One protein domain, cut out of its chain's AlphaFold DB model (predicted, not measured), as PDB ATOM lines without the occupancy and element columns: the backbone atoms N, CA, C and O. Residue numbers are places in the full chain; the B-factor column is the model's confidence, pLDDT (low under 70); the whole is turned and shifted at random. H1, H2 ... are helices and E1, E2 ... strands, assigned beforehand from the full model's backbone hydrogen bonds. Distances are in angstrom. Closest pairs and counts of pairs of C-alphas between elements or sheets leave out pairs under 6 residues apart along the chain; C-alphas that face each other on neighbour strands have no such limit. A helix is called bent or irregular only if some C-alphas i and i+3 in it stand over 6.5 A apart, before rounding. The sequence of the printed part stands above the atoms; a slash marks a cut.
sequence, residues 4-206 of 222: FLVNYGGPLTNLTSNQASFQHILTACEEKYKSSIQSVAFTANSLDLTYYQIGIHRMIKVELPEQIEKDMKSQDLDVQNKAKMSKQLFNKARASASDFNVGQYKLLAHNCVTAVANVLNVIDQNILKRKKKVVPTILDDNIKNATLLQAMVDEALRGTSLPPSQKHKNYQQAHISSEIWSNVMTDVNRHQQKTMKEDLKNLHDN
ATOM      1  N   PHE A   4     151.883  84.897 158.898       98.12
ATOM      2  CA  PHE A   4     151.154  84.331 157.763       98.12
ATOM      3  C   PHE A   4     152.067  84.128 156.550       98.12
ATOM      4  O   PHE A   4     153.041  84.853 156.365       98.12
ATOM      5  N   LEU A   5     151.736  83.140 155.721       97.62
ATOM      6  CA  LEU A   5     152.450  82.789 154.496       97.62
ATOM      7  C   LEU A   5     151.517  82.919 153.293       97.62
ATOM      8  O   LEU A   5     150.460  82.286 153.252       97.62
ATOM      9  N   VAL A   6     151.938  83.703 152.303       96.94
ATOM     10  CA  VAL A   6     151.283  83.831 150.997       96.94
ATOM     11  C   VAL A   6     151.916  82.853 150.014       96.94
ATOM     12  O   VAL A   6     153.071  83.017 149.634       96.94
ATOM     13  N   ASN A   7     151.134  81.871 149.573       94.00
ATOM     14  CA  ASN A   7     151.501  80.803 148.642       94.00
ATOM     15  C   ASN A   7     150.512  80.726 147.456       94.00
ATOM     16  O   ASN A   7     150.118  79.662 146.982       94.00
ATOM     17  N   TYR A   8     150.048  81.876 146.975       92.19
ATOM     18  CA  TYR A   8     149.008  81.922 145.951       92.19
ATOM     19  C   TYR A   8     149.464  81.311 144.615       92.19
ATOM     20  O   TYR A   8     150.468  81.737 144.050       92.19
ATOM     21  N   GLY A   9     148.722  80.326 144.098       85.62
ATOM     22  CA  GLY A   9     149.091  79.577 142.883       85.62
ATOM     23  C   GLY A   9     150.067  78.414 143.121       85.62
ATOM     24  O   GLY A   9     150.447  77.721 142.170       85.62
ATOM     25  N   GLY A  10     150.454  78.179 144.378       87.44
ATOM     26  CA  GLY A  10     151.240  77.023 144.799       87.44
ATOM     27  C   GLY A  10     150.445  75.703 144.785       87.44
ATOM     28  O   GLY A  10     149.284  75.668 144.386       87.44
ATOM     29  N   PRO A  11     151.076  74.575 145.158       87.19
ATOM     30  CA  PRO A  11     150.422  73.264 145.252       87.19
ATOM     31  C   PRO A  11     149.439  73.145 146.422       87.19
ATOM     32  O   PRO A  11     148.467  72.406 146.322       87.19
ATOM     33  N   LEU A  12     149.717  73.841 147.527       89.62
ATOM     34  CA  LEU A  12     148.926  73.812 148.758       89.62
ATOM     35  C   LEU A  12     148.242  75.166 149.009       89.62
ATOM     36  O   LEU A  12     148.292  76.057 148.166       89.62
ATOM     37  N   THR A  13     147.607  75.316 150.176       87.50
ATOM     38  CA  THR A  13     146.821  76.486 150.600       87.50
ATOM     39  C   THR A  13     147.429  77.824 150.160       87.50
ATOM     40  O   THR A  13     148.601  78.098 150.420       87.50
ATOM     41  N   ASN A  14     146.607  78.679 149.539       88.69
ATOM     42  CA  ASN A  14     147.027  79.976 148.991       88.69
ATOM     43  C   ASN A  14     147.492  80.986 150.055       88.69
ATOM     44  O   ASN A  14     148.357  81.816 149.791       88.69
ATOM     45  N   LEU A  15     146.888  80.950 151.243       93.25
ATOM     46  CA  LEU A  15     147.225  81.792 152.387       93.25
ATOM     47  C   LEU A  15     147.013  80.974 153.657       93.25
ATOM     48  O   LEU A  15     145.958  80.368 153.826       93.25
ATOM     49  N   THR A  16     147.981  80.975 154.566       94.31
ATOM     50  CA  THR A  16     147.830  80.303 155.860       94.31
ATOM     51  C   THR A  16     148.484  81.097 156.983       94.31
ATOM     52  O   THR A  16     149.529  81.713 156.791       94.31
ATOM     53  N   SER A  17     147.878  81.068 158.169       95.31
ATOM     54  CA  SER A  17     148.508  81.506 159.424       95.31
ATOM     55  C   SER A  17     148.919  80.327 160.315       95.31
ATOM     56  O   SER A  17     149.441  80.535 161.408       95.31
ATOM     57  N   ASN A  18     148.700  79.086 159.862       93.94
ATOM     58  CA  ASN A  18     149.141  77.891 160.572       93.94
ATOM     59  C   ASN A  18     150.636  77.658 160.321       93.94
ATOM     60  O   ASN A  18     151.021  77.087 159.300       93.94
ATOM     61  N   GLN A  19     151.470  78.086 161.266       91.38
ATOM     62  CA  GLN A  19     152.928  77.974 161.175       91.38
ATOM     63  C   GLN A  19     153.423  76.538 161.034       91.38
ATOM     64  O   GLN A  19     154.380  76.301 160.298       91.38
ATOM     65  N   ALA A  20     152.743  75.574 161.661       92.00
ATOM     66  CA  ALA A  20     153.096  74.162 161.533       92.00
ATOM     67  C   ALA A  20     152.999  73.674 160.075       92.00
ATOM     68  O   ALA A  20     153.679  72.730 159.685       92.00
ATOM     69  N   SER A  21     152.192  74.338 159.240       92.94
ATOM     70  CA  SER A  21     152.054  74.012 157.820       92.94
ATOM     71  C   SER A  21     153.122  74.649 156.927       92.94
ATOM     72  O   SER A  21     153.240  74.239 155.776       92.94
ATOM     73  N   PHE A  22     153.893  75.638 157.394       93.56
ATOM     74  CA  PHE A  22     154.776  76.417 156.513       93.56
ATOM     75  C   PHE A  22     155.855  75.548 155.858       93.56
ATOM     76  O   PHE A  22     156.024  75.609 154.643       93.56
ATOM     77  N   GLN A  23     156.536  74.696 156.630       92.75
ATOM     78  CA  GLN A  23     157.575  73.810 156.087       92.75
ATOM     79  C   GLN A  23     157.013  72.778 155.108       92.75
ATOM     80  O   GLN A  23     157.610  72.514 154.067       92.75
ATOM     81  N   HIS A  24     155.824  72.250 155.394       94.06
ATOM     82  CA  HIS A  24     155.140  71.338 154.484       94.06
ATOM     83  C   HIS A  24     154.784  72.025 153.151       94.06
ATOM     84  O   HIS A  24     155.000  71.451 152.088       94.06
ATOM     85  N   ILE A  25     154.324  73.280 153.188       94.25
ATOM     86  CA  ILE A  25     154.057  74.082 151.983       94.25
ATOM     87  C   ILE A  25     155.330  74.328 151.176       94.25
ATOM     88  O   ILE A  25     155.320  74.156 149.958       94.25
ATOM     89  N   LEU A  26     156.419  74.705 151.845       92.38
ATOM     90  CA  LEU A  26     157.716  74.918 151.211       92.38
ATOM     91  C   LEU A  26     158.209  73.645 150.502       92.38
ATOM     92  O   LEU A  26     158.544  73.705 149.320       92.38
ATOM     93  N   THR A  27     158.138  72.500 151.184       91.38
ATOM     94  CA  THR A  27     158.518  71.185 150.638       91.38
ATOM     95  C   THR A  27     157.675  70.824 149.412       91.38
ATOM     96  O   THR A  27     158.212  70.507 148.352       91.38
ATOM     97  N   ALA A  28     156.348  70.965 149.504       92.81
ATOM     98  CA  ALA A  28     155.447  70.686 148.387       92.81
ATOM     99  C   ALA A  28     155.737  71.578 147.163       92.81
ATOM    100  O   ALA A  28     155.604  71.144 146.016       92.81
ATOM    101  N   CYS A  29     156.149  72.832 147.379       91.62
ATOM    102  CA  CYS A  29     156.583  73.712 146.299       91.62
ATOM    103  C   CYS A  29     157.885  73.229 145.641       91.62
ATOM    104  O   CYS A  29     157.947  73.203 144.412       91.62
ATOM    105  N   GLU A  30     158.908  72.831 146.403       90.25
ATOM    106  CA  GLU A  30     160.148  72.274 145.829       90.25
ATOM    107  C   GLU A  30     159.862  71.039 144.972       90.25
ATOM    108  O   GLU A  30     160.355  70.925 143.846       90.25
ATOM    109  N   GLU A  31     158.993  70.154 145.460       92.44
ATOM    110  CA  GLU A  31     158.579  68.949 144.745       92.44
ATOM    111  C   GLU A  31     157.821  69.260 143.451       92.44
ATOM    112  O   GLU A  31     158.084  68.620 142.426       92.44
ATOM    113  N   LYS A  32     156.899  70.231 143.475       91.44
ATOM    114  CA  LYS A  32     156.109  70.635 142.301       91.44
ATOM    115  C   LYS A  32     156.962  71.338 141.248       91.44
ATOM    116  O   LYS A  32     156.815  71.054 140.063       91.44
ATOM    117  N   TYR A  33     157.827  72.261 141.665       89.50
ATOM    118  CA  TYR A  33     158.598  73.110 140.751       89.50
ATOM    119  C   TYR A  33     159.994  72.563 140.431       89.50
ATOM    120  O   TYR A  33     160.695  73.167 139.622       89.50
ATOM    121  N   LYS A  34     160.397  71.437 141.041       91.62
ATOM    122  CA  LYS A  34     161.701  70.776 140.840       91.62
ATOM    123  C   LYS A  34     162.880  71.744 140.987       91.62
ATOM    124  O   LYS A  34     163.847  71.695 140.234       91.62
ATOM    125  N   SER A  35     162.775  72.643 141.959       87.62
ATOM    126  CA  SER A  35     163.756  73.687 142.235       87.62
ATOM    127  C   SER A  35     163.944  73.805 143.735       87.62
ATOM    128  O   SER A  35     162.968  73.754 144.473       87.62
ATOM    129  N   SER A  36     165.181  74.041 144.167       85.62
ATOM    130  CA  SER A  36     165.482  74.355 145.563       85.62
ATOM    131  C   SER A  36     164.895  75.707 145.971       85.62
ATOM    132  O   SER A  36     164.885  76.638 145.154       85.62
ATOM    133  N   ILE A  37     164.517  75.843 147.239       86.62
ATOM    134  CA  ILE A  37     164.148  77.119 147.851       86.62
ATOM    135  C   ILE A  37     165.353  78.051 147.903       86.62
ATOM    136  O   ILE A  37     166.428  77.709 148.395       86.62
ATOM    137  N   GLN A  38     165.133  79.274 147.440       89.69
ATOM    138  CA  GLN A  38     165.962  80.424 147.762       89.69
ATOM    139  C   GLN A  38     165.117  81.383 148.590       89.69
ATOM    140  O   GLN A  38     163.931  81.566 148.312       89.69
ATOM    141  N   SER A  39     165.705  81.981 149.619       89.38
ATOM    142  CA  SER A  39     165.008  82.949 150.449       89.38
ATOM    143  C   SER A  39     165.904  84.106 150.841       89.38
ATOM    144  O   SER A  39     167.127  83.986 150.903       89.38
ATOM    145  N   VAL A  40     165.266  85.236 151.113       87.31
ATOM    146  CA  VAL A  40     165.902  86.395 151.724       87.31
ATOM    147  C   VAL A  40     164.960  86.968 152.772       87.31
ATOM    148  O   VAL A  40     163.753  87.077 152.540       87.31
ATOM    149  N   ALA A  41     165.511  87.274 153.941       87.31
ATOM    150  CA  ALA A  41     164.778  87.877 155.040       87.31
ATOM    151  C   ALA A  41     165.200  89.336 155.211       87.31
ATOM    152  O   ALA A  41     166.368  89.667 155.015       87.31
ATOM    153  N   PHE A  42     164.239  90.193 155.533       85.75
ATOM    154  CA  PHE A  42     164.435  91.627 155.719       85.75
ATOM    155  C   PHE A  42     163.308  92.200 156.579       85.75
ATOM    156  O   PHE A  42     162.277  91.551 156.765       85.75
ATOM    157  N   THR A  43     163.492  93.411 157.091       87.25
ATOM    158  CA  THR A  43     162.504  94.075 157.950       87.25
ATOM    159  C   THR A  43     161.948  95.288 157.220       87.25
ATOM    160  O   THR A  43     162.700  96.073 156.652       87.25
ATOM    161  N   ALA A  44     160.627  95.460 157.239       88.38
ATOM    162  CA  ALA A  44     159.972  96.643 156.690       88.38
ATOM    163  C   ALA A  44     158.838  97.090 157.613       88.38
ATOM    164  O   ALA A  44     157.978  96.290 157.980       88.38
ATOM    165  N   ASN A  45     158.838  98.371 157.996       89.38
ATOM    166  CA  ASN A  45     157.829  98.972 158.880       89.38
ATOM    167  C   ASN A  45     157.531  98.131 160.143       89.38
ATOM    168  O   ASN A  45     156.376  97.930 160.527       89.38
ATOM    169  N   SER A  46     158.605  97.653 160.785       89.00
ATOM    170  CA  SER A  46     158.604  96.824 162.004       89.00
ATOM    171  C   SER A  46     157.985  95.428 161.848       89.00
ATOM    172  O   SER A  46     157.599  94.813 162.842       89.00
ATOM    173  N   LEU A  47     157.859  94.929 160.618       93.56
ATOM    174  CA  LEU A  47     157.465  93.554 160.327       93.56
ATOM    175  C   LEU A  47     158.647  92.795 159.737       93.56
ATOM    176  O   LEU A  47     159.354  93.321 158.875       93.56
ATOM    177  N   ASP A  48     158.808  91.547 160.163       92.88
ATOM    178  CA  ASP A  48     159.824  90.654 159.622       92.88
ATOM    179  C   ASP A  48     159.248  89.935 158.399       92.88
ATOM    180  O   ASP A  48     158.175  89.322 158.441       92.88
ATOM    181  N   LEU A  49     159.945  90.050 157.273       94.50
ATOM    182  CA  LEU A  49     159.535  89.513 155.985       94.50
ATOM    183  C   LEU A  49     160.525  88.449 155.547       94.50
ATOM    184  O   LEU A  49     161.735  88.633 155.629       94.50
ATOM    185  N   THR A  50     160.022  87.333 155.027       95.06
ATOM    186  CA  THR A  50     160.838  86.363 154.293       95.06
ATOM    187  C   THR A  50     160.259  86.179 152.905       95.06
ATOM    188  O   THR A  50     159.151  85.665 152.745       95.06
ATOM    189  N   TYR A  51     161.012  86.599 151.896       95.69
ATOM    190  CA  TYR A  51     160.690  86.377 150.496       95.69
ATOM    191  C   TYR A  51     161.272  85.042 150.039       95.69
ATOM    192  O   TYR A  51     162.444  84.772 150.297       95.69
ATOM    193  N   TYR A  52     160.472  84.223 149.355       94.50
ATOM    194  CA  TYR A  52     160.896  82.927 148.826       94.50
ATOM    195  C   TYR A  52     160.773  82.874 147.305       94.50
ATOM    196  O   TYR A  52     159.773  83.307 146.723       94.50
ATOM    197  N   GLN A  53     161.763  82.242 146.682       93.94
ATOM    198  CA  GLN A  53     161.826  81.931 145.262       93.94
ATOM    199  C   GLN A  53     162.003  80.419 145.093       93.94
ATOM    200  O   GLN A  53     162.938  79.829 145.634       93.94
ATOM    201  N   ILE A  54     161.102  79.790 144.337       90.12
ATOM    202  CA  ILE A  54     161.157  78.355 144.024       90.12
ATOM    203  C   ILE A  54     160.812  78.193 142.543       90.12
ATOM    204  O   ILE A  54     159.645  78.249 142.157       90.12
ATOM    205  N   GLY A  55     161.826  78.071 141.683       87.94
ATOM    206  CA  GLY A  55     161.641  78.118 140.232       87.94
ATOM    207  C   GLY A  55     160.931  79.409 139.801       87.94
ATOM    208  O   GLY A  55     161.432  80.511 140.032       87.94
ATOM    209  N   ILE A  56     159.736  79.280 139.218       86.88
ATOM    210  CA  ILE A  56     158.880  80.410 138.803       86.88
ATOM    211  C   ILE A  56     157.954  80.935 139.912       86.88
ATOM    212  O   ILE A  56     157.284  81.949 139.728       86.88
ATOM    213  N   HIS A  57     157.871  80.241 141.046       93.19
ATOM    214  CA  HIS A  57     156.938  80.563 142.120       93.19
ATOM    215  C   HIS A  57     157.547  81.549 143.110       93.19
ATOM    216  O   HIS A  57     158.744  81.473 143.408       93.19
ATOM    217  N   ARG A  58     156.722  82.475 143.609       94.88
ATOM    218  CA  ARG A  58     157.100  83.501 144.587       94.88
ATOM    219  C   ARG A  58     156.161  83.471 145.778       94.88
ATOM    220  O   ARG A  58     154.948  83.389 145.613       94.88
ATOM    221  N   MET A  59     156.731  83.550 146.972       96.38
ATOM    222  CA  MET A  59     155.978  83.564 148.222       96.38
ATOM    223  C   MET A  59     156.543  84.613 149.161       96.38
ATOM    224  O   MET A  59     157.706  85.002 149.050       96.38
ATOM    225  N   ILE A  60     155.723  85.038 150.113       97.62
ATOM    226  CA  ILE A  60     156.173  85.898 151.200       97.62
ATOM    227  C   ILE A  60     155.580  85.418 152.519       97.62
ATOM    228  O   ILE A  60     154.371  85.199 152.627       97.62
ATOM    229  N   LYS A  61     156.447  85.230 153.510       97.56
ATOM    230  CA  LYS A  61     156.071  85.082 154.914       97.56
ATOM    231  C   LYS A  61     156.190  86.445 155.577       97.56
ATOM    232  O   LYS A  61     157.174  87.146 155.354       97.56
ATOM    233  N   VAL A  62     155.194  86.791 156.375       97.81
ATOM    234  CA  VAL A  62     155.158  88.015 157.173       97.81
ATOM    235  C   VAL A  62     154.991  87.614 158.627       97.81
ATOM    236  O   VAL A  62     154.092  86.836 158.959       97.81
ATOM    237  N   GLU A  63     155.847  88.148 159.482       96.25
ATOM    238  CA  GLU A  63     155.916  87.859 160.907       96.25
ATOM    239  C   GLU A  63     155.752  89.158 161.695       96.25
ATOM    240  O   GLU A  63     156.272  90.209 161.316       96.25
ATOM    241  N   LEU A  64     154.982  89.086 162.780       94.94
ATOM    242  CA  LEU A  64     154.864  90.168 163.750       94.94
ATOM    243  C   LEU A  64     155.873  89.906 164.876       94.94
ATOM    244  O   LEU A  64     155.618  88.984 165.652       94.94
ATOM    245  N   PRO A  65     156.973  90.675 164.995       92.25
ATOM    246  CA  PRO A  65     158.007  90.413 165.993       92.25
ATOM    247  C   PRO A  65     157.450  90.376 167.419       92.25
ATOM    248  O   PRO A  65     156.595  91.183 167.783       92.25
ATOM    249  N   GLU A  66     157.961  89.475 168.260       88.88
ATOM    250  CA  GLU A  66     157.466  89.304 169.640       88.88
ATOM    251  C   GLU A  66     157.652  90.557 170.501       88.88
ATOM    252  O   GLU A  66     156.869  90.810 171.418       88.88
ATOM    253  N   GLN A  67     158.657  91.375 170.174       87.75
ATOM    254  CA  GLN A  67     158.887  92.652 170.836       87.75
ATOM    255  C   GLN A  67     157.682  93.590 170.698       87.75
ATOM    256  O   GLN A  67     157.322  94.242 171.670       87.75
ATOM    257  N   ILE A  68     156.969  93.564 169.568       89.81
ATOM    258  CA  ILE A  68     155.770  94.389 169.362       89.81
ATOM    259  C   ILE A  68     154.681  94.051 170.386       89.81
ATOM    260  O   ILE A  68     153.998  94.940 170.887       89.81
ATOM    261  N   GLU A  69     154.515  92.779 170.757       88.31
ATOM    262  CA  GLU A  69     153.528  92.394 171.773       88.31
ATOM    263  C   GLU A  69     153.913  92.869 173.180       88.31
ATOM    264  O   GLU A  69     153.030  93.170 173.990       88.31
ATOM    265  N   LYS A  70     155.217  92.952 173.466       90.19
ATOM    266  CA  LYS A  70     155.739  93.526 174.713       90.19
ATOM    267  C   LYS A  70     155.563  95.044 174.719       90.19
ATOM    268  O   LYS A  70     155.016  95.582 175.678       90.19
ATOM    269  N   ASP A  71     155.921  95.706 173.626       91.75
ATOM    270  CA  ASP A  71     155.851  97.160 173.457       91.75
ATOM    271  C   ASP A  71     154.410  97.678 173.520       91.75
ATOM    272  O   ASP A  71     154.148  98.737 174.083       91.75
ATOM    273  N   MET A  72     153.434  96.893 173.056       91.12
ATOM    274  CA  MET A  72     152.009  97.199 173.240       91.12
ATOM    275  C   MET A  72     151.581  97.314 174.712       91.12
ATOM    276  O   MET A  72     150.531  97.895 174.990       91.12
ATOM    277  N   LYS A  73     152.348  96.744 175.646       93.12
ATOM    278  CA  LYS A  73     152.121  96.827 177.097       93.12
ATOM    279  C   LYS A  73     153.054  97.837 177.776       93.12
ATOM    280  O   LYS A  73     153.025  97.938 178.999       93.12
ATOM    281  N   SER A  74     153.873  98.555 177.006       93.12
ATOM    282  CA  SER A  74     154.763  99.590 177.525       93.12
ATOM    283  C   SER A  74     153.974 100.709 178.211       93.12
ATOM    284  O   SER A  74     152.840 101.008 177.822       93.12
ATOM    285  N   GLN A  75     154.588 101.320 179.227       93.62
ATOM    286  CA  GLN A  75     154.101 102.551 179.858       93.62
ATOM    287  C   GLN A  75     154.446 103.796 179.030       93.62
ATOM    288  O   GLN A  75     153.788 104.824 179.168       93.62
ATOM    289  N   ASP A  76     155.446 103.690 178.154       95.94
ATOM    290  CA  ASP A  76     155.766 104.717 177.174       95.94
ATOM    291  C   ASP A  76     154.694 104.715 176.072       95.94
ATOM    292  O   ASP A  76     154.521 103.732 175.340       95.94
ATOM    293  N   LEU A  77     153.951 105.822 175.985       94.19
ATOM    294  CA  LEU A  77     152.846 105.995 175.046       94.19
ATOM    295  C   LEU A  77     153.308 105.958 173.587       94.19
ATOM    296  O   LEU A  77     152.583 105.421 172.750       94.19
ATOM    297  N   ASP A  78     154.496 106.469 173.270       92.62
ATOM    298  CA  ASP A  78     155.009 106.499 171.900       92.62
ATOM    299  C   ASP A  78     155.414 105.099 171.449       92.62
ATOM    300  O   ASP A  78     155.020 104.653 170.365       92.62
ATOM    301  N   VAL A  79     156.122 104.362 172.308       91.12
ATOM    302  CA  VAL A  79     156.468 102.949 172.073       91.12
ATOM    303  C   VAL A  79     155.200 102.111 171.911       91.12
ATOM    304  O   VAL A  79     155.057 101.354 170.945       91.12
ATOM    305  N   GLN A  80     154.230 102.297 172.807       92.88
ATOM    306  CA  GLN A  80     152.955 101.593 172.750       92.88
ATOM    307  C   GLN A  80     152.175 101.906 171.461       92.88
ATOM    308  O   GLN A  80     151.603 100.999 170.843       92.88
ATOM    309  N   ASN A  81     152.125 103.171 171.044       93.00
ATOM    310  CA  ASN A  81     151.414 103.594 169.840       93.00
ATOM    311  C   ASN A  81     152.075 103.038 168.574       93.00
ATOM    312  O   ASN A  81     151.371 102.474 167.731       93.00
ATOM    313  N   LYS A  82     153.409 103.094 168.473       91.38
ATOM    314  CA  LYS A  82     154.161 102.480 167.366       91.38
ATOM    315  C   LYS A  82     153.873 100.980 167.269       91.38
ATOM    316  O   LYS A  82     153.530 100.487 166.196       91.38
ATOM    317  N   ALA A  83     153.888 100.271 168.395       92.12
ATOM    318  CA  ALA A  83     153.592  98.842 168.436       92.12
ATOM    319  C   ALA A  83     152.155  98.508 167.986       92.12
ATOM    320  O   ALA A  83     151.930  97.575 167.205       92.12
ATOM    321  N   LYS A  84     151.162  99.305 168.413       94.69
ATOM    322  CA  LYS A  84     149.771  99.181 167.937       94.69
ATOM    323  C   LYS A  84     149.678  99.383 166.424       94.69
ATOM    324  O   LYS A  84     148.995  98.598 165.760       94.69
ATOM    325  N   MET A  85     150.373 100.381 165.874       95.06
ATOM    326  CA  MET A  85     150.411 100.634 164.430       95.06
ATOM    327  C   MET A  85     151.029  99.459 163.662       95.06
ATOM    328  O   MET A  85     150.452  99.018 162.668       95.06
ATOM    329  N   SER A  86     152.131  98.879 164.145       94.12
ATOM    330  CA  SER A  86     152.747  97.694 163.528       94.12
ATOM    331  C   SER A  86     151.802  96.487 163.524       94.12
ATOM    332  O   SER A  86     151.648  95.815 162.502       94.12
ATOM    333  N   LYS A  87     151.074  96.242 164.622       96.25
ATOM    334  CA  LYS A  87     150.062  95.172 164.674       96.25
ATOM    335  C   LYS A  87     148.883  95.430 163.731       96.25
ATOM    336  O   LYS A  87     148.389  94.499 163.089       96.25
ATOM    337  N   GLN A  88     148.424  96.677 163.621       97.12
ATOM    338  CA  GLN A  88     147.395  97.060 162.650       97.12
ATOM    339  C   GLN A  88     147.875  96.837 161.211       97.12
ATOM    340  O   GLN A  88     147.127  96.288 160.401       97.12
ATOM    341  N   LEU A  89     149.127  97.192 160.908       97.56
ATOM    342  CA  LEU A  89     149.747  96.968 159.605       97.56
ATOM    343  C   LEU A  89     149.821  95.476 159.260       97.56
ATOM    344  O   LEU A  89     149.399  95.088 158.173       97.56
ATOM    345  N   PHE A  90     150.263  94.633 160.200       97.81
ATOM    346  CA  PHE A  90     150.277  93.175 160.040       97.81
ATOM    347  C   PHE A  90     148.887  92.625 159.692       97.81
ATOM    348  O   PHE A  90     148.722  91.882 158.722       97.81
ATOM    349  N   ASN A  91     147.862  93.035 160.445       97.56
ATOM    350  CA  ASN A  91     146.486  92.602 160.207       97.56
ATOM    351  C   ASN A  91     145.958  93.080 158.848       97.56
ATOM    352  O   ASN A  91     145.302  92.310 158.145       97.56
ATOM    353  N   LYS A  92     146.275  94.318 158.456       97.88
ATOM    354  CA  LYS A  92     145.908  94.887 157.154       97.88
ATOM    355  C   LYS A  92     146.580  94.140 156.002       97.88
ATOM    356  O   LYS A  92     145.919  93.830 155.015       97.88
ATOM    357  N   ALA A  93     147.866  93.817 156.132       97.31
ATOM    358  CA  ALA A  93     148.606  93.037 155.146       97.31
ATOM    359  C   ALA A  93     148.008  91.632 154.986       97.31
ATOM    360  O   ALA A  93     147.784  91.182 153.862       97.31
ATOM    361  N   ARG A  94     147.661  90.977 156.102       97.12
ATOM    362  CA  ARG A  94     146.991  89.672 156.094       97.12
ATOM    363  C   ARG A  94     145.617  89.727 155.423       97.12
ATOM    364  O   ARG A  94     145.313  88.858 154.611       97.12
ATOM    365  N   ALA A  95     144.799  90.728 155.752       95.56
ATOM    366  CA  ALA A  95     143.479  90.915 155.147       95.56
ATOM    367  C   ALA A  95     143.593  91.151 153.633       95.56
ATOM    368  O   ALA A  95     142.967  90.439 152.860       95.56
ATOM    369  N   SER A  96     144.494  92.041 153.208       93.81
ATOM    370  CA  SER A  96     144.749  92.302 151.786       93.81
ATOM    371  C   SER A  96     145.207  91.051 151.031       93.81
ATOM    372  O   SER A  96     144.758  90.803 149.914       93.81
ATOM    373  N   ALA A  97     146.065  90.227 151.646       93.25
ATOM    374  CA  ALA A  97     146.457  88.941 151.076       93.25
ATOM    375  C   ALA A  97     145.254  87.999 150.937       93.25
ATOM    376  O   ALA A  97     145.109  87.339 149.911       93.25
ATOM    377  N   SER A  98     144.395  87.936 151.957       91.38
ATOM    378  CA  SER A  98     143.187  87.110 151.942       91.38
ATOM    379  C   SER A  98     142.252  87.530 150.813       91.38
ATOM    380  O   SER A  98     141.867  86.685 150.011       91.38
ATOM    381  N   ASP A  99     141.966  88.825 150.694       87.56
ATOM    382  CA  ASP A  99     141.056  89.377 149.687       87.56
ATOM    383  C   ASP A  99     141.586  89.190 148.259       87.56
ATOM    384  O   ASP A  99     140.825  88.932 147.328       87.56
ATOM    385  N   PHE A 100     142.902  89.292 148.063       85.25
ATOM    386  CA  PHE A 100     143.515  89.118 146.747       85.25
ATOM    387  C   PHE A 100     143.536  87.646 146.296       85.25
ATOM    388  O   PHE A 100     143.352  87.342 145.115       85.25
ATOM    389  N   ASN A 101     143.737  86.717 147.234       82.00
ATOM    390  CA  ASN A 101     144.031  85.308 146.958       82.00
ATOM    391  C   ASN A 101     142.789  84.416 146.749       82.00
ATOM    392  O   ASN A 101     142.902  83.186 146.790       82.00
ATOM    393  N   VAL A 102     141.624  85.022 146.508       75.75
ATOM    394  CA  VAL A 102     140.345  84.338 146.226       75.75
ATOM    395  C   VAL A 102     139.997  84.254 144.736       75.75
ATOM    396  O   VAL A 102     139.081  83.527 144.356       75.75
ATOM    397  N   GLY A 103     140.709  84.984 143.871       67.44
ATOM    398  CA  GLY A 103     140.445  85.011 142.429       67.44
ATOM    399  C   GLY A 103     140.984  83.797 141.663       67.44
ATOM    400  O   GLY A 103     141.830  83.049 142.152       67.44
ATOM    401  N   GLN A 104     140.536  83.637 140.413       70.88
ATOM    402  CA  GLN A 104     141.124  82.690 139.456       70.88
ATOM    403  C   GLN A 104     142.518  83.152 139.017       70.88
ATOM    404  O   GLN A 104     142.701  84.328 138.688       70.88
ATOM    405  N   TYR A 105     143.473  82.220 138.955       72.38
ATOM    406  CA  TYR A 105     144.850  82.521 138.569       72.38
ATOM    407  C   TYR A 105     144.922  83.067 137.132       72.38
ATOM    408  O   TYR A 105     144.344  82.508 136.200       72.38
ATOM    409  N   LYS A 106     145.661  84.162 136.932       72.38
ATOM    410  CA  LYS A 106     145.914  84.809 135.639       72.38
ATOM    411  C   LYS A 106     147.384  85.188 135.524       72.38
ATOM    412  O   LYS A 106     147.896  85.920 136.372       72.38
ATOM    413  N   LEU A 107     148.017  84.803 134.414       62.09
ATOM    414  CA  LEU A 107     149.453  84.985 134.160       62.09
ATOM    415  C   LEU A 107     149.959  86.423 134.383       62.09
ATOM    416  O   LEU A 107     151.069  86.591 134.868       62.09
ATOM    417  N   LEU A 108     149.149  87.449 134.095       66.44
ATOM    418  CA  LEU A 108     149.528  88.869 134.211       66.44
ATOM    419  C   LEU A 108     148.727  89.657 135.267       66.44
ATOM    420  O   LEU A 108     148.728  90.891 135.248       66.44
ATOM    421  N   ALA A 109     147.979  88.988 136.152       68.56
ATOM    422  CA  ALA A 109     147.126  89.704 137.105       68.56
ATOM    423  C   ALA A 109     146.982  89.035 138.468       68.56
ATOM    424  O   ALA A 109     147.321  89.668 139.452       68.56
ATOM    425  N   HIS A 110     146.447  87.817 138.521       81.31
ATOM    426  CA  HIS A 110     146.250  87.073 139.762       81.31
ATOM    427  C   HIS A 110     147.247  85.930 139.737       81.31
ATOM    428  O   HIS A 110     146.955  84.845 139.251       81.31
ATOM    429  N   ASN A 111     148.463  86.187 140.184       87.50
ATOM    430  CA  ASN A 111     149.512  85.181 140.261       87.50
ATOM    431  C   ASN A 111     150.349  85.361 141.530       87.50
ATOM    432  O   ASN A 111     150.191  86.343 142.261       87.50
ATOM    433  N   CYS A 112     151.254  84.417 141.774       91.31
ATOM    434  CA  CYS A 112     152.138  84.412 142.935       91.31
ATOM    435  C   CYS A 112     152.938  85.722 143.085       91.31
ATOM    436  O   CYS A 112     153.006  86.291 144.171       91.31
ATOM    437  N   VAL A 113     153.452  86.266 141.979       92.25
ATOM    438  CA  VAL A 113     154.229  87.515 141.940       92.25
ATOM    439  C   VAL A 113     153.382  88.711 142.374       92.25
ATOM    440  O   VAL A 113     153.773  89.484 143.244       92.25
ATOM    441  N   THR A 114     152.194  88.861 141.795       91.12
ATOM    442  CA  THR A 114     151.265  89.955 142.113       91.12
ATOM    443  C   THR A 114     150.680  89.847 143.518       91.12
ATOM    444  O   THR A 114     150.443  90.876 144.144       91.12
ATOM    445  N   ALA A 115     150.501  88.630 144.042       93.44
ATOM    446  CA  ALA A 115     150.069  88.409 145.419       93.44
ATOM    447  C   ALA A 115     151.137  88.888 146.413       93.44
ATOM    448  O   ALA A 115     150.829  89.631 147.345       93.44
ATOM    449  N   VAL A 116     152.407  88.551 146.167       95.31
ATOM    450  CA  VAL A 116     153.532  89.076 146.956       95.31
ATOM    451  C   VAL A 116     153.615  90.599 146.833       95.31
ATOM    452  O   VAL A 116     153.704  91.298 147.840       95.31
ATOM    453  N   ALA A 117     153.519  91.132 145.614       94.12
ATOM    454  CA  ALA A 117     153.574  92.571 145.380       94.12
ATOM    455  C   ALA A 117     152.433  93.338 146.060       94.12
ATOM    456  O   ALA A 117     152.629  94.459 146.530       94.12
ATOM    457  N   ASN A 118     151.240  92.747 146.134       94.25
ATOM    458  CA  ASN A 118     150.111  93.315 146.859       94.25
ATOM    459  C   ASN A 118     150.446  93.480 148.348       94.25
ATOM    460  O   ASN A 118     150.309  94.584 148.872       94.25
ATOM    461  N   VAL A 119     150.954  92.425 148.990       96.44
ATOM    462  CA  VAL A 119     151.349  92.457 150.406       96.44
ATOM    463  C   VAL A 119     152.464  93.462 150.656       96.44
ATOM    464  O   VAL A 119     152.342  94.286 151.560       96.44
ATOM    465  N   LEU A 120     153.506  93.461 149.824       95.62
ATOM    466  CA  LEU A 120     154.612  94.409 149.950       95.62
ATOM    467  C   LEU A 120     154.130  95.854 149.856       95.62
ATOM    468  O   LEU A 120     154.483  96.648 150.710       95.62
ATOM    469  N   ASN A 121     153.250  96.194 148.909       94.94
ATOM    470  CA  ASN A 121     152.706  97.554 148.816       94.94
ATOM    471  C   ASN A 121     151.806  97.947 149.998       94.94
ATOM    472  O   ASN A 121     151.583  99.137 150.220       94.94
ATOM    473  N   VAL A 122     151.229  96.984 150.720       96.56
ATOM    474  CA  VAL A 122     150.500  97.283 151.958       96.56
ATOM    475  C   VAL A 122     151.475  97.576 153.090       96.56
ATOM    476  O   VAL A 122     151.218  98.503 153.852       96.56
ATOM    477  N   ILE A 123     152.560  96.806 153.182       95.81
ATOM    478  CA  ILE A 123     153.564  96.924 154.240       95.81
ATOM    479  C   ILE A 123     154.439  98.153 154.020       95.81
ATOM    480  O   ILE A 123     154.511  98.996 154.903       95.81
ATOM    481  N   ASP A 124     155.053  98.285 152.848       93.50
ATOM    482  CA  ASP A 124     155.916  99.394 152.458       93.50
ATOM    483  C   ASP A 124     155.842  99.625 150.936       93.50
ATOM    484  O   ASP A 124     156.339  98.856 150.108       93.50
ATOM    485  N   GLN A 125     155.210 100.735 150.557       91.44
ATOM    486  CA  GLN A 125     155.014 101.119 149.161       91.44
ATOM    487  C   GLN A 125     156.310 101.476 148.430       91.44
ATOM    488  O   GLN A 125     156.318 101.462 147.193       91.44
ATOM    489  N   ASN A 126     157.382 101.796 149.156       88.12
ATOM    490  CA  ASN A 126     158.646 102.224 148.566       88.12
ATOM    491  C   ASN A 126     159.400 101.044 147.946       88.12
ATOM    492  O   ASN A 126     160.034 101.220 146.908       88.12
ATOM    493  N   ILE A 127     159.232  99.827 148.484       86.75
ATOM    494  CA  ILE A 127     159.863  98.601 147.961       86.75
ATOM    495  C   ILE A 127     159.555  98.415 146.471       86.75
ATOM    496  O   ILE A 127     160.441  98.110 145.681       86.75
ATOM    497  N   LEU A 128     158.297  98.619 146.067       87.19
ATOM    498  CA  LEU A 128     157.852  98.422 144.681       87.19
ATOM    499  C   LEU A 128     157.460  99.718 143.973       87.19
ATOM    500  O   LEU A 128     156.875  99.671 142.887       87.19
ATOM    501  N   LYS A 129     157.736 100.877 144.579       85.69
ATOM    502  CA  LYS A 129     157.304 102.194 144.084       85.69
ATOM    503  C   LYS A 129     155.814 102.204 143.711       85.69
ATOM    504  O   LYS A 129     155.435 102.632 142.620       85.69
ATOM    505  N   ARG A 130     154.969 101.657 144.595       84.19
ATOM    506  CA  ARG A 130     153.503 101.519 144.439       84.19
ATOM    507  C   ARG A 130     153.032 100.612 143.291       84.19
ATOM    508  O   ARG A 130     151.829 100.549 143.011       84.19
ATOM    509  N   LYS A 131     153.924  99.881 142.612       84.50
ATOM    510  CA  LYS A 131     153.544  98.974 141.517       84.50
ATOM    511  C   LYS A 131     152.921  97.697 142.075       84.50
ATOM    512  O   LYS A 131     153.605  96.870 142.669       84.50
ATOM    513  N   LYS A 132     151.618  97.513 141.846       77.25
ATOM    514  CA  LYS A 132     150.880  96.297 142.252       77.25
ATOM    515  C   LYS A 132     151.047  95.133 141.276       77.25
ATOM    516  O   LYS A 132     151.059  93.978 141.684       77.25
ATOM    517  N   LYS A 133     151.152  95.437 139.981       78.56
ATOM    518  CA  LYS A 133     151.419  94.450 138.932       78.56
ATOM    519  C   LYS A 133     152.885  94.537 138.554       78.56
ATOM    520  O   LYS A 133     153.325  95.561 138.037       78.56
ATOM    521  N   VAL A 134     153.621  93.471 138.830       83.81
ATOM    522  CA  VAL A 134     155.044  93.353 138.517       83.81
ATOM    523  C   VAL A 134     155.314  91.959 137.966       83.81
ATOM    524  O   VAL A 134     154.580  91.014 138.254       83.81
ATOM    525  N   VAL A 135     156.336  91.851 137.124       87.62
ATOM    526  CA  VAL A 135     156.843  90.571 136.612       87.62
ATOM    527  C   VAL A 135     157.911  90.022 137.569       87.62
ATOM    528  O   VAL A 135     158.462  90.814 138.340       87.62
ATOM    529  N   PRO A 136     158.220  88.707 137.540       86.50
ATOM    530  CA  PRO A 136     159.140  88.093 138.497       86.50
ATOM    531  C   PRO A 136     160.481  88.821 138.629       86.50
ATOM    532  O   PRO A 136     160.864  89.163 139.738       86.50
ATOM    533  N   THR A 137     161.141  89.143 137.512       86.38
ATOM    534  CA  THR A 137     162.464  89.794 137.513       86.38
ATOM    535  C   THR A 137     162.445  91.149 138.214       86.38
ATOM    536  O   THR A 137     163.267  91.409 139.081       86.38
ATOM    537  N   ILE A 138     161.440  91.980 137.924       88.69
ATOM    538  CA  ILE A 138     161.274  93.286 138.578       88.69
ATOM    539  C   ILE A 138     160.999  93.119 140.078       88.69
ATOM    540  O   ILE A 138     161.470  93.926 140.876       88.69
ATOM    541  N   LEU A 139     160.217  92.115 140.483       91.56
ATOM    542  CA  LEU A 139     159.983  91.841 141.903       91.56
ATOM    543  C   LEU A 139     161.286  91.420 142.597       91.56
ATOM    544  O   LEU A 139     161.636  91.991 143.625       91.56
ATOM    545  N   ASP A 140     162.001  90.466 142.003       91.44
ATOM    546  CA  ASP A 140     163.252  89.916 142.520       91.44
ATOM    547  C   ASP A 140     164.318  91.007 142.702       91.44
ATOM    548  O   ASP A 140     164.918  91.110 143.772       91.44
ATOM    549  N   ASP A 141     164.495  91.872 141.699       88.50
ATOM    550  CA  ASP A 141     165.462  92.971 141.740       88.50
ATOM    551  C   ASP A 141     165.112  94.008 142.811       88.50
ATOM    552  O   ASP A 141     165.988  94.473 143.538       88.50
ATOM    553  N   ASN A 142     163.831  94.357 142.962       89.38
ATOM    554  CA  ASN A 142     163.408  95.297 144.001       89.38
ATOM    555  C   ASN A 142     163.640  94.736 145.410       89.38
ATOM    556  O   ASN A 142     164.113  95.465 146.281       89.38
ATOM    557  N   ILE A 143     163.368  93.446 145.633       87.94
ATOM    558  CA  ILE A 143     163.671  92.791 146.913       87.94
ATOM    559  C   ILE A 143     165.181  92.757 147.166       87.94
ATOM    560  O   ILE A 143     165.634  93.058 148.274       87.94
ATOM    561  N   LYS A 144     165.980  92.438 146.147       86.19
ATOM    562  CA  LYS A 144     167.442  92.451 146.251       86.19
ATOM    563  C   LYS A 144     167.980  93.846 146.583       86.19
ATOM    564  O   LYS A 144     168.863  93.975 147.420       86.19
ATOM    565  N   ASN A 145     167.427  94.891 145.974       83.38
ATOM    566  CA  ASN A 145     167.827  96.269 146.253       83.38
ATOM    567  C   ASN A 145     167.433  96.705 147.668       83.38
ATOM    568  O   ASN A 145     168.250  97.312 148.352       83.38
ATOM    569  N   ALA A 146     166.226  96.362 148.126       79.50
ATOM    570  CA  ALA A 146     165.806  96.633 149.500       79.50
ATOM    571  C   ALA A 146     166.735  95.927 150.504       79.50
ATOM    572  O   ALA A 146     167.293  96.547 151.400       79.50
ATOM    573  N   THR A 147     166.990  94.637 150.314       82.12
ATOM    574  CA  THR A 147     167.867  93.869 151.216       82.12
ATOM    575  C   THR A 147     169.311  94.376 151.219       82.12
ATOM    576  O   THR A 147     169.912  94.481 152.285       82.12
ATOM    577  N   LEU A 148     169.852  94.765 150.061       79.94
ATOM    578  CA  LEU A 148     171.169  95.399 149.968       79.94
ATOM    579  C   LEU A 148     171.209  96.735 150.715       79.94
ATOM    580  O   LEU A 148     172.148  96.999 151.456       79.94
ATOM    581  N   LEU A 149     170.185  97.568 150.546       78.56
ATOM    582  CA  LEU A 149     170.094  98.847 151.235       78.56
ATOM    583  C   LEU A 149     170.018  98.656 152.754       78.56
ATOM    584  O   LEU A 149     170.675  99.381 153.492       78.56
ATOM    585  N   GLN A 150     169.283  97.641 153.220       75.31
ATOM    586  CA  GLN A 150     169.241  97.278 154.637       75.31
ATOM    587  C   GLN A 150     170.632  96.886 155.137       75.31
ATOM    588  O   GLN A 150     171.083  97.408 156.149       75.31
ATOM    589  N   ALA A 151     171.340  96.028 154.401       72.25
ATOM    590  CA  ALA A 151     172.712  95.649 154.722       72.25
ATOM    591  C   ALA A 151     173.654  96.866 154.818       72.25
ATOM    592  O   ALA A 151     174.407  96.970 155.780       72.25
ATOM    593  N   MET A 152     173.566  97.812 153.876       71.69
ATOM    594  CA  MET A 152     174.379  99.037 153.887       71.69
ATOM    595  C   MET A 152     174.082  99.931 155.097       71.69
ATOM    596  O   MET A 152     174.989 100.529 155.668       71.69
ATOM    597  N   VAL A 153     172.813 100.039 155.494       74.88
ATOM    598  CA  VAL A 153     172.412 100.809 156.679       74.88
ATOM    599  C   VAL A 153     172.902 100.132 157.952       74.88
ATOM    600  O   VAL A 153     173.410 100.810 158.838       74.88
ATOM    601  N   ASP A 154     172.773  98.809 158.052       68.38
ATOM    602  CA  ASP A 154     173.266  98.060 159.208       68.38
ATOM    603  C   ASP A 154     174.785  98.201 159.350       68.38
ATOM    604  O   ASP A 154     175.278  98.478 160.440       68.38
ATOM    605  N   GLU A 155     175.517  98.109 158.237       66.62
ATOM    606  CA  GLU A 155     176.957  98.363 158.184       66.62
ATOM    607  C   GLU A 155     177.298  99.786 158.643       66.62
ATOM    608  O   GLU A 155     178.170  99.954 159.493       66.62
ATOM    609  N   ALA A 156     176.588 100.803 158.146       67.50
ATOM    610  CA  ALA A 156     176.820 102.192 158.535       67.50
ATOM    611  C   ALA A 156     176.541 102.446 160.028       67.50
ATOM    612  O   ALA A 156     177.234 103.239 160.659       67.50
ATOM    613  N   LEU A 157     175.540 101.770 160.599       66.12
ATOM    614  CA  LEU A 157     175.162 101.922 162.007       66.12
ATOM    615  C   LEU A 157     176.037 101.103 162.962       66.12
ATOM    616  O   LEU A 157     176.247 101.526 164.097       66.12
ATOM    617  N   ARG A 158     176.509  99.922 162.545       64.69
ATOM    618  CA  ARG A 158     177.264  98.986 163.401       64.69
ATOM    619  C   ARG A 158     178.771  98.986 163.148       64.69
ATOM    620  O   ARG A 158     179.509  98.454 163.973       64.69
ATOM    621  N   GLY A 159     179.237  99.548 162.033       48.94
ATOM    622  CA  GLY A 159     180.651  99.582 161.650       48.94
ATOM    623  C   GLY A 159     181.216  98.242 161.159       48.94
ATOM    624  O   GLY A 159     182.433  98.063 161.154       48.94
ATOM    625  N   THR A 160     180.372  97.282 160.767       42.94
ATOM    626  CA  THR A 160     180.798  95.945 160.312       42.94
ATOM    627  C   THR A 160     180.383  95.690 158.865       42.94
ATOM    628  O   THR A 160     179.187  95.647 158.580       42.94
ATOM    629  N   SER A 161     181.348  95.468 157.963       41.59
ATOM    630  CA  SER A 161     181.066  95.170 156.551       41.59
ATOM    631  C   SER A 161     180.531  93.754 156.356       41.59
ATOM    632  O   SER A 161     181.139  92.790 156.833       41.59
ATOM    633  N   LEU A 162     179.459  93.602 155.580       44.03
ATOM    634  CA  LEU A 162     179.040  92.295 155.068       44.03
ATOM    635  C   LEU A 162     179.933  91.896 153.878       44.03
ATOM    636  O   LEU A 162     180.055  92.667 152.924       44.03
ATOM    637  N   PRO A 163     180.546  90.697 153.868       35.94
ATOM    638  CA  PRO A 163     181.285  90.241 152.701       35.94
ATOM    639  C   PRO A 163     180.317  90.033 151.522       35.94
ATOM    640  O   PRO A 163     179.226  89.476 151.700       35.94
ATOM    641  N   PRO A 164     180.693  90.439 150.298       40.03
ATOM    642  CA  PRO A 164     179.836  90.276 149.139       40.03
ATOM    643  C   PRO A 164     179.744  88.784 148.795       40.03
ATOM    644  O   PRO A 164     180.752  88.088 148.720       40.03
ATOM    645  N   SER A 165     178.526  88.301 148.536       40.12
ATOM    646  CA  SER A 165     178.229  86.929 148.096       40.12
ATOM    647  C   SER A 165     178.365  85.824 149.160       40.12
ATOM    648  O   SER A 165     179.171  84.900 149.031       40.12
ATOM    649  N   GLN A 166     177.438  85.781 150.117       35.34
ATOM    650  CA  GLN A 166     176.989  84.498 150.661       35.34
ATOM    651  C   GLN A 166     175.498  84.308 150.374       35.34
ATOM    652  O   GLN A 166     174.668  85.165 150.652       35.34
ATOM    653  N   LYS A 167     175.140  83.157 149.792       38.19
ATOM    654  CA  LYS A 167     173.754  82.675 149.788       38.19
ATOM    655  C   LYS A 167     173.375  82.429 151.247       38.19
ATOM    656  O   LYS A 167     173.739  81.397 151.810       38.19
ATOM    657  N   HIS A 168     172.719  83.397 151.877       39.16
ATOM    658  CA  HIS A 168     172.397  83.320 153.295       39.16
ATOM    659  C   HIS A 168     171.349  82.230 153.525       39.16
ATOM    660  O   HIS A 168     170.177  82.394 153.201       39.16
ATOM    661  N   LYS A 169     171.780  81.097 154.090       30.11
ATOM    662  CA  LYS A 169     170.875  80.027 154.532       30.11
ATOM    663  C   LYS A 169     170.134  80.357 155.826       30.11
ATOM    664  O   LYS A 169     169.202  79.639 156.139       30.11
ATOM    665  N   ASN A 170     170.506  81.410 156.552       34.56
ATOM    666  CA  ASN A 170     169.801  81.902 157.734       34.56
ATOM    667  C   ASN A 170     170.249  83.345 157.999       34.56
ATOM    668  O   ASN A 170     171.383  83.559 158.419       34.56
ATOM    669  N   TYR A 171     169.388  84.331 157.745       35.09
ATOM    670  CA  TYR A 171     169.598  85.678 158.272       35.09
ATOM    671  C   TYR A 171     169.086  85.665 159.717       35.09
ATOM    672  O   TYR A 171     167.879  85.600 159.944       35.09
ATOM    673  N   GLN A 172     169.989  85.653 160.698       34.91
ATOM    674  CA  GLN A 172     169.621  85.975 162.074       34.91
ATOM    675  C   GLN A 172     169.580  87.503 162.188       34.91
ATOM    676  O   GLN A 172     170.615  88.151 162.238       34.91
ATOM    677  N   GLN A 173     168.360  88.038 162.094       36.31
ATOM    678  CA  GLN A 173     167.900  89.388 162.451       36.31
ATOM    679  C   GLN A 173     168.980  90.477 162.633       36.31
ATOM    680  O   GLN A 173     169.513  90.666 163.725       36.31
ATOM    681  N   ALA A 174     169.169  91.311 161.606       37.69
ATOM    682  CA  ALA A 174     169.571  92.703 161.807       37.69
ATOM    683  C   ALA A 174     168.290  93.550 161.879       37.69
ATOM    684  O   ALA A 174     167.732  93.952 160.857       37.69
ATOM    685  N   HIS A 175     167.770  93.748 163.092       42.41
ATOM    686  CA  HIS A 175     166.595  94.588 163.321       42.41
ATOM    687  C   HIS A 175     166.992  96.060 163.137       42.41
ATOM    688  O   HIS A 175     167.511  96.689 164.060       42.41
ATOM    689  N   ILE A 176     166.783  96.603 161.937       47.84
ATOM    690  CA  ILE A 176     166.884  98.047 161.689       47.84
ATOM    691  C   ILE A 176     165.559  98.674 162.108       47.84
ATOM    692  O   ILE A 176     164.493  98.157 161.764       47.84
ATOM    693  N   SER A 177     165.607  99.769 162.873       47.28
ATOM    694  CA  SER A 177     164.380 100.449 163.283       47.28
ATOM    695  C   SER A 177     163.601 100.925 162.050       47.28
ATOM    696  O   SER A 177     164.174 101.357 161.046       47.28
ATOM    697  N   SER A 178     162.272 100.844 162.116       49.12
ATOM    698  CA  SER A 178     161.389 101.245 161.013       49.12
ATOM    699  C   SER A 178     161.530 102.715 160.628       49.12
ATOM    700  O   SER A 178     161.319 103.064 159.472       49.12
ATOM    701  N   GLU A 179     161.941 103.565 161.568       52.22
ATOM    702  CA  GLU A 179     162.249 104.978 161.335       52.22
ATOM    703  C   GLU A 179     163.449 105.149 160.404       52.22
ATOM    704  O   GLU A 179     163.373 105.878 159.416       52.22
ATOM    705  N   ILE A 180     164.536 104.424 160.676       53.44
ATOM    706  CA  ILE A 180     165.733 104.448 159.835       53.44
ATOM    707  C   ILE A 180     165.400 103.858 158.464       53.44
ATOM    708  O   ILE A 180     165.730 104.451 157.440       53.44
ATOM    709  N   TRP A 181     164.682 102.734 158.437       52.62
ATOM    710  CA  TRP A 181     164.257 102.098 157.194       52.62
ATOM    711  C   TRP A 181     163.402 103.026 156.319       52.62
ATOM    712  O   TRP A 181     163.675 103.190 155.130       52.62
ATOM    713  N   SER A 182     162.408 103.692 156.918       55.28
ATOM    714  CA  SER A 182     161.555 104.658 156.226       55.28
ATOM    715  C   SER A 182     162.385 105.798 155.643       55.28
ATOM    716  O   SER A 182     162.242 106.097 154.460       55.28
ATOM    717  N   ASN A 183     163.287 106.396 156.426       57.62
ATOM    718  CA  ASN A 183     164.126 107.510 155.973       57.62
ATOM    719  C   ASN A 183     165.007 107.125 154.780       57.62
ATOM    720  O   ASN A 183     165.092 107.875 153.810       57.62
ATOM    721  N   VAL A 184     165.610 105.938 154.818       54.81
ATOM    722  CA  VAL A 184     166.504 105.456 153.759       54.81
ATOM    723  C   VAL A 184     165.731 105.118 152.475       54.81
ATOM    724  O   VAL A 184     166.226 105.343 151.372       54.81
ATOM    725  N   MET A 185     164.498 104.621 152.604       52.69
ATOM    726  CA  MET A 185     163.620 104.298 151.474       52.69
ATOM    727  C   MET A 185     162.832 105.502 150.933       52.69
ATOM    728  O   MET A 185     162.133 105.366 149.925       52.69
ATOM    729  N   THR A 186     162.899 106.667 151.586       59.72
ATOM    730  CA  THR A 186     162.195 107.869 151.125       59.72
ATOM    731  C   THR A 186     162.923 108.449 149.911       59.72
ATOM    732  O   THR A 186     164.135 108.654 149.949       59.72
ATOM    733  N   ASP A 187     162.198 108.743 148.826       49.72
ATOM    734  CA  ASP A 187     162.779 109.437 147.673       49.72
ATOM    735  C   ASP A 187     163.371 110.782 148.132       49.72
ATOM    736  O   ASP A 187     162.649 111.675 148.585       49.72
ATOM    737  N   VAL A 188     164.693 110.934 148.014       51.22
ATOM    738  CA  VAL A 188     165.388 112.161 148.419       51.22
ATOM    739  C   VAL A 188     164.902 113.307 147.530       51.22
ATOM    740  O   VAL A 188     165.106 113.292 146.311       51.22
ATOM    741  N   ASN A 189     164.251 114.312 148.122       51.88
ATOM    742  CA  ASN A 189     163.826 115.506 147.392       51.88
ATOM    743  C   ASN A 189     165.060 116.145 146.722       51.88
ATOM    744  O   ASN A 189     166.129 116.210 147.328       51.88
ATOM    745  N   ARG A 190     164.933 116.658 145.487       53.09
ATOM    746  CA  ARG A 190     166.024 117.359 144.775       53.09
ATOM    747  C   ARG A 190     166.701 118.430 145.632       53.09
ATOM    748  O   ARG A 190     167.891 118.675 145.456       53.09
ATOM    749  N   HIS A 191     165.956 119.064 146.539       53.59
ATOM    750  CA  HIS A 191     166.523 120.047 147.453       53.59
ATOM    751  C   HIS A 191     167.436 119.409 148.510       53.59
ATOM    752  O   HIS A 191     168.532 119.911 148.709       53.59
ATOM    753  N   GLN A 192     167.036 118.276 149.097       51.72
ATOM    754  CA  GLN A 192     167.842 117.503 150.052       51.72
ATOM    755  C   GLN A 192     169.062 116.856 149.379       51.72
ATOM    756  O   GLN A 192     170.139 116.825 149.961       51.72
ATOM    757  N   GLN A 193     168.939 116.420 148.118       50.81
ATOM    758  CA  GLN A 193     170.089 115.936 147.341       50.81
ATOM    759  C   GLN A 193     171.135 117.025 147.082       50.81
ATOM    760  O   GLN A 193     172.318 116.706 146.984       50.81
ATOM    761  N   LYS A 194     170.721 118.293 146.932       54.66
ATOM    762  CA  LYS A 194     171.659 119.418 146.808       54.66
ATOM    763  C   LYS A 194     172.395 119.661 148.121       54.66
ATOM    764  O   LYS A 194     173.617 119.717 148.087       54.66
ATOM    765  N   THR A 195     171.673 119.697 149.240       56.88
ATOM    766  CA  THR A 195     172.272 119.910 150.564       56.88
ATOM    767  C   THR A 195     173.265 118.805 150.909       56.88
ATOM    768  O   THR A 195     174.415 119.093 151.199       56.88
ATOM    769  N   MET A 196     172.894 117.531 150.722       49.00
ATOM    770  CA  MET A 196     173.806 116.407 150.978       49.00
ATOM    771  C   MET A 196     175.042 116.418 150.067       49.00
ATOM    772  O   MET A 196     176.115 115.991 150.483       49.00
ATOM    773  N   LYS A 197     174.915 116.901 148.821       53.69
ATOM    774  CA  LYS A 197     176.062 117.078 147.915       53.69
ATOM    775  C   LYS A 197     176.974 118.224 148.343       53.69
ATOM    776  O   LYS A 197     178.181 118.100 148.168       53.69
ATOM    777  N   GLU A 198     176.421 119.317 148.860       59.53
ATOM    778  CA  GLU A 198     177.200 120.426 149.421       59.53
ATOM    779  C   GLU A 198     177.903 120.005 150.716       59.53
ATOM    780  O   GLU A 198     179.098 120.254 150.854       59.53
ATOM    781  N   ASP A 199     177.230 119.261 151.594       56.75
ATOM    782  CA  ASP A 199     177.802 118.743 152.843       56.75
ATOM    783  C   ASP A 199     178.947 117.747 152.587       56.75
ATOM    784  O   ASP A 199     180.015 117.860 153.187       56.75
ATOM    785  N   LEU A 200     178.777 116.820 151.634       45.91
ATOM    786  CA  LEU A 200     179.836 115.892 151.207       45.91
ATOM    787  C   LEU A 200     181.031 116.608 150.571       45.91
ATOM    788  O   LEU A 200     182.168 116.166 150.728       45.91
ATOM    789  N   LYS A 201     180.787 117.708 149.852       51.38
ATOM    790  CA  LYS A 201     181.850 118.509 149.241       51.38
ATOM    791  C   LYS A 201     182.626 119.294 150.303       51.38
ATOM    792  O   LYS A 201     183.849 119.282 150.291       51.38
ATOM    793  N   ASN A 202     181.926 119.861 151.283       49.72
ATOM    794  CA  ASN A 202     182.535 120.563 152.413       49.72
ATOM    795  C   ASN A 202     183.361 119.628 153.318       49.72
ATOM    796  O   ASN A 202     184.412 120.035 153.805       49.72
ATOM    797  N   LEU A 203     182.934 118.371 153.495       44.41
ATOM    798  CA  LEU A 203     183.698 117.331 154.202       44.41
ATOM    799  C   LEU A 203     184.972 116.908 153.457       44.41
ATOM    800  O   LEU A 203     185.971 116.572 154.091       44.41
ATOM    801  N   HIS A 204     184.950 116.923 152.124       45.47
ATOM    802  CA  HIS A 204     186.117 116.589 151.308       45.47
ATOM    803  C   HIS A 204     187.118 117.759 151.218       45.47
ATOM    804  O   HIS A 204     188.324 117.524 151.128       45.47
ATOM    805  N   ASP A 205     186.633 119.001 151.266       47.75
ATOM    806  CA  ASP A 205     187.457 120.202 151.086       47.75
ATOM    807  C   ASP A 205     188.045 120.754 152.408       47.75
ATOM    808  O   ASP A 205     189.001 121.526 152.358       47.75
ATOM    809  N   ASN A 206     187.542 120.353 153.589       46.19
ATOM    810  CA  ASN A 206     188.107 120.726 154.899       46.19
ATOM    811  C   ASN A 206     187.906 119.627 155.972       46.19
ATOM    812  O   ASN A 206     186.918 119.653 156.706       46.19
TER     813      ASN A 206
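This is residues 4 to 206 of the 222 residues of an uncharacterized protein of Legionella israelensis (UniProt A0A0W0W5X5). A twisted sheet of four strands stands between helices on both faces: H3, H4 and H5 cover one face and H1 the other, making three layers. H2 folds back on H3 off the sheet, H6 is near the end of E2, and H7 sticks out as a free tail. The printed part has 203 residues, with seven named helices and four named strands in the order E1 H1 E2 E3 E4 H2 H3 H4 H5 H6 H7. The sheet's order is E1 E4 E3 E2, all antiparallel, and the class is mixed. The whole is compact, with a radius of gyration of the C-alphas of 18.5 A and spans of 61 by 42 by 30 A.

E1, residues 4 to 6, is an edge strand antiparallel to E4, residues 57 to 63, with N 4 and O 62 at 2.9 A. H1, residues 19 to 33, runs along the strands at a height of 9.8 A over the sheet; its closest C-alpha pair with E3, residues 47 to 54, is Glu 30 and Ile 54, 6.4 A. E2, residues 38 to 44, E3 and E4 form a meander, each strand the antiparallel neighbour of the one before, with N 40 and O 51 at 3.0 A and N 50 and O 61 at 2.9 A. H2, residues 66 to 71, and H3, residues 77 to 100, form a helical hairpin at a steep tilt of 43 degrees, closest at the C-alphas of Ile 68 and Ala 83, 5.0 A. H4, residues 112 to 123, touches H3 at a shallow tilt of 24 degrees, opposite ways, another helical hairpin, closest at the C-alphas of Ala 93 and Val 119, 5.5 A. H5, residues 136 to 158, is on the same face as H3 and H4, and its C-alpha 147 is 6.1 A from C-alpha 42 of E2. H6, residues 178 to 185, is close to but not clearly touching H5, the C-alphas of Gln 150 and Trp 181 being 7.4 A apart. H7, residues 190 to 205, is apart from H6. Every O i to N i+4 pair is within hydrogen-bond range in H2 to H7, and 9 of 11 in H1, which is irregular: C-alphas 20 and 23 are 7.1 A apart.

E1 begins at C-alpha 4, (151.154, 84.331, 157.763). H3 is 34.2 A long, H5 32.7 A and E3 22.6 A. H7, 22.5 A long, ends at C-alpha 205, (187.457, 120.202, 151.086).

The C-alphas of Gln 104 and Asn 206, the two farthest apart, are 62.4 A apart. The printed part has no cut. The links E1 to H1, H3 to H4, H4 to H5 and H5 to H6 are long. Mean pLDDT of the printed part is 78.9; it is under 70 at residue 103, residues 107 to 109 and residues 154 to 206.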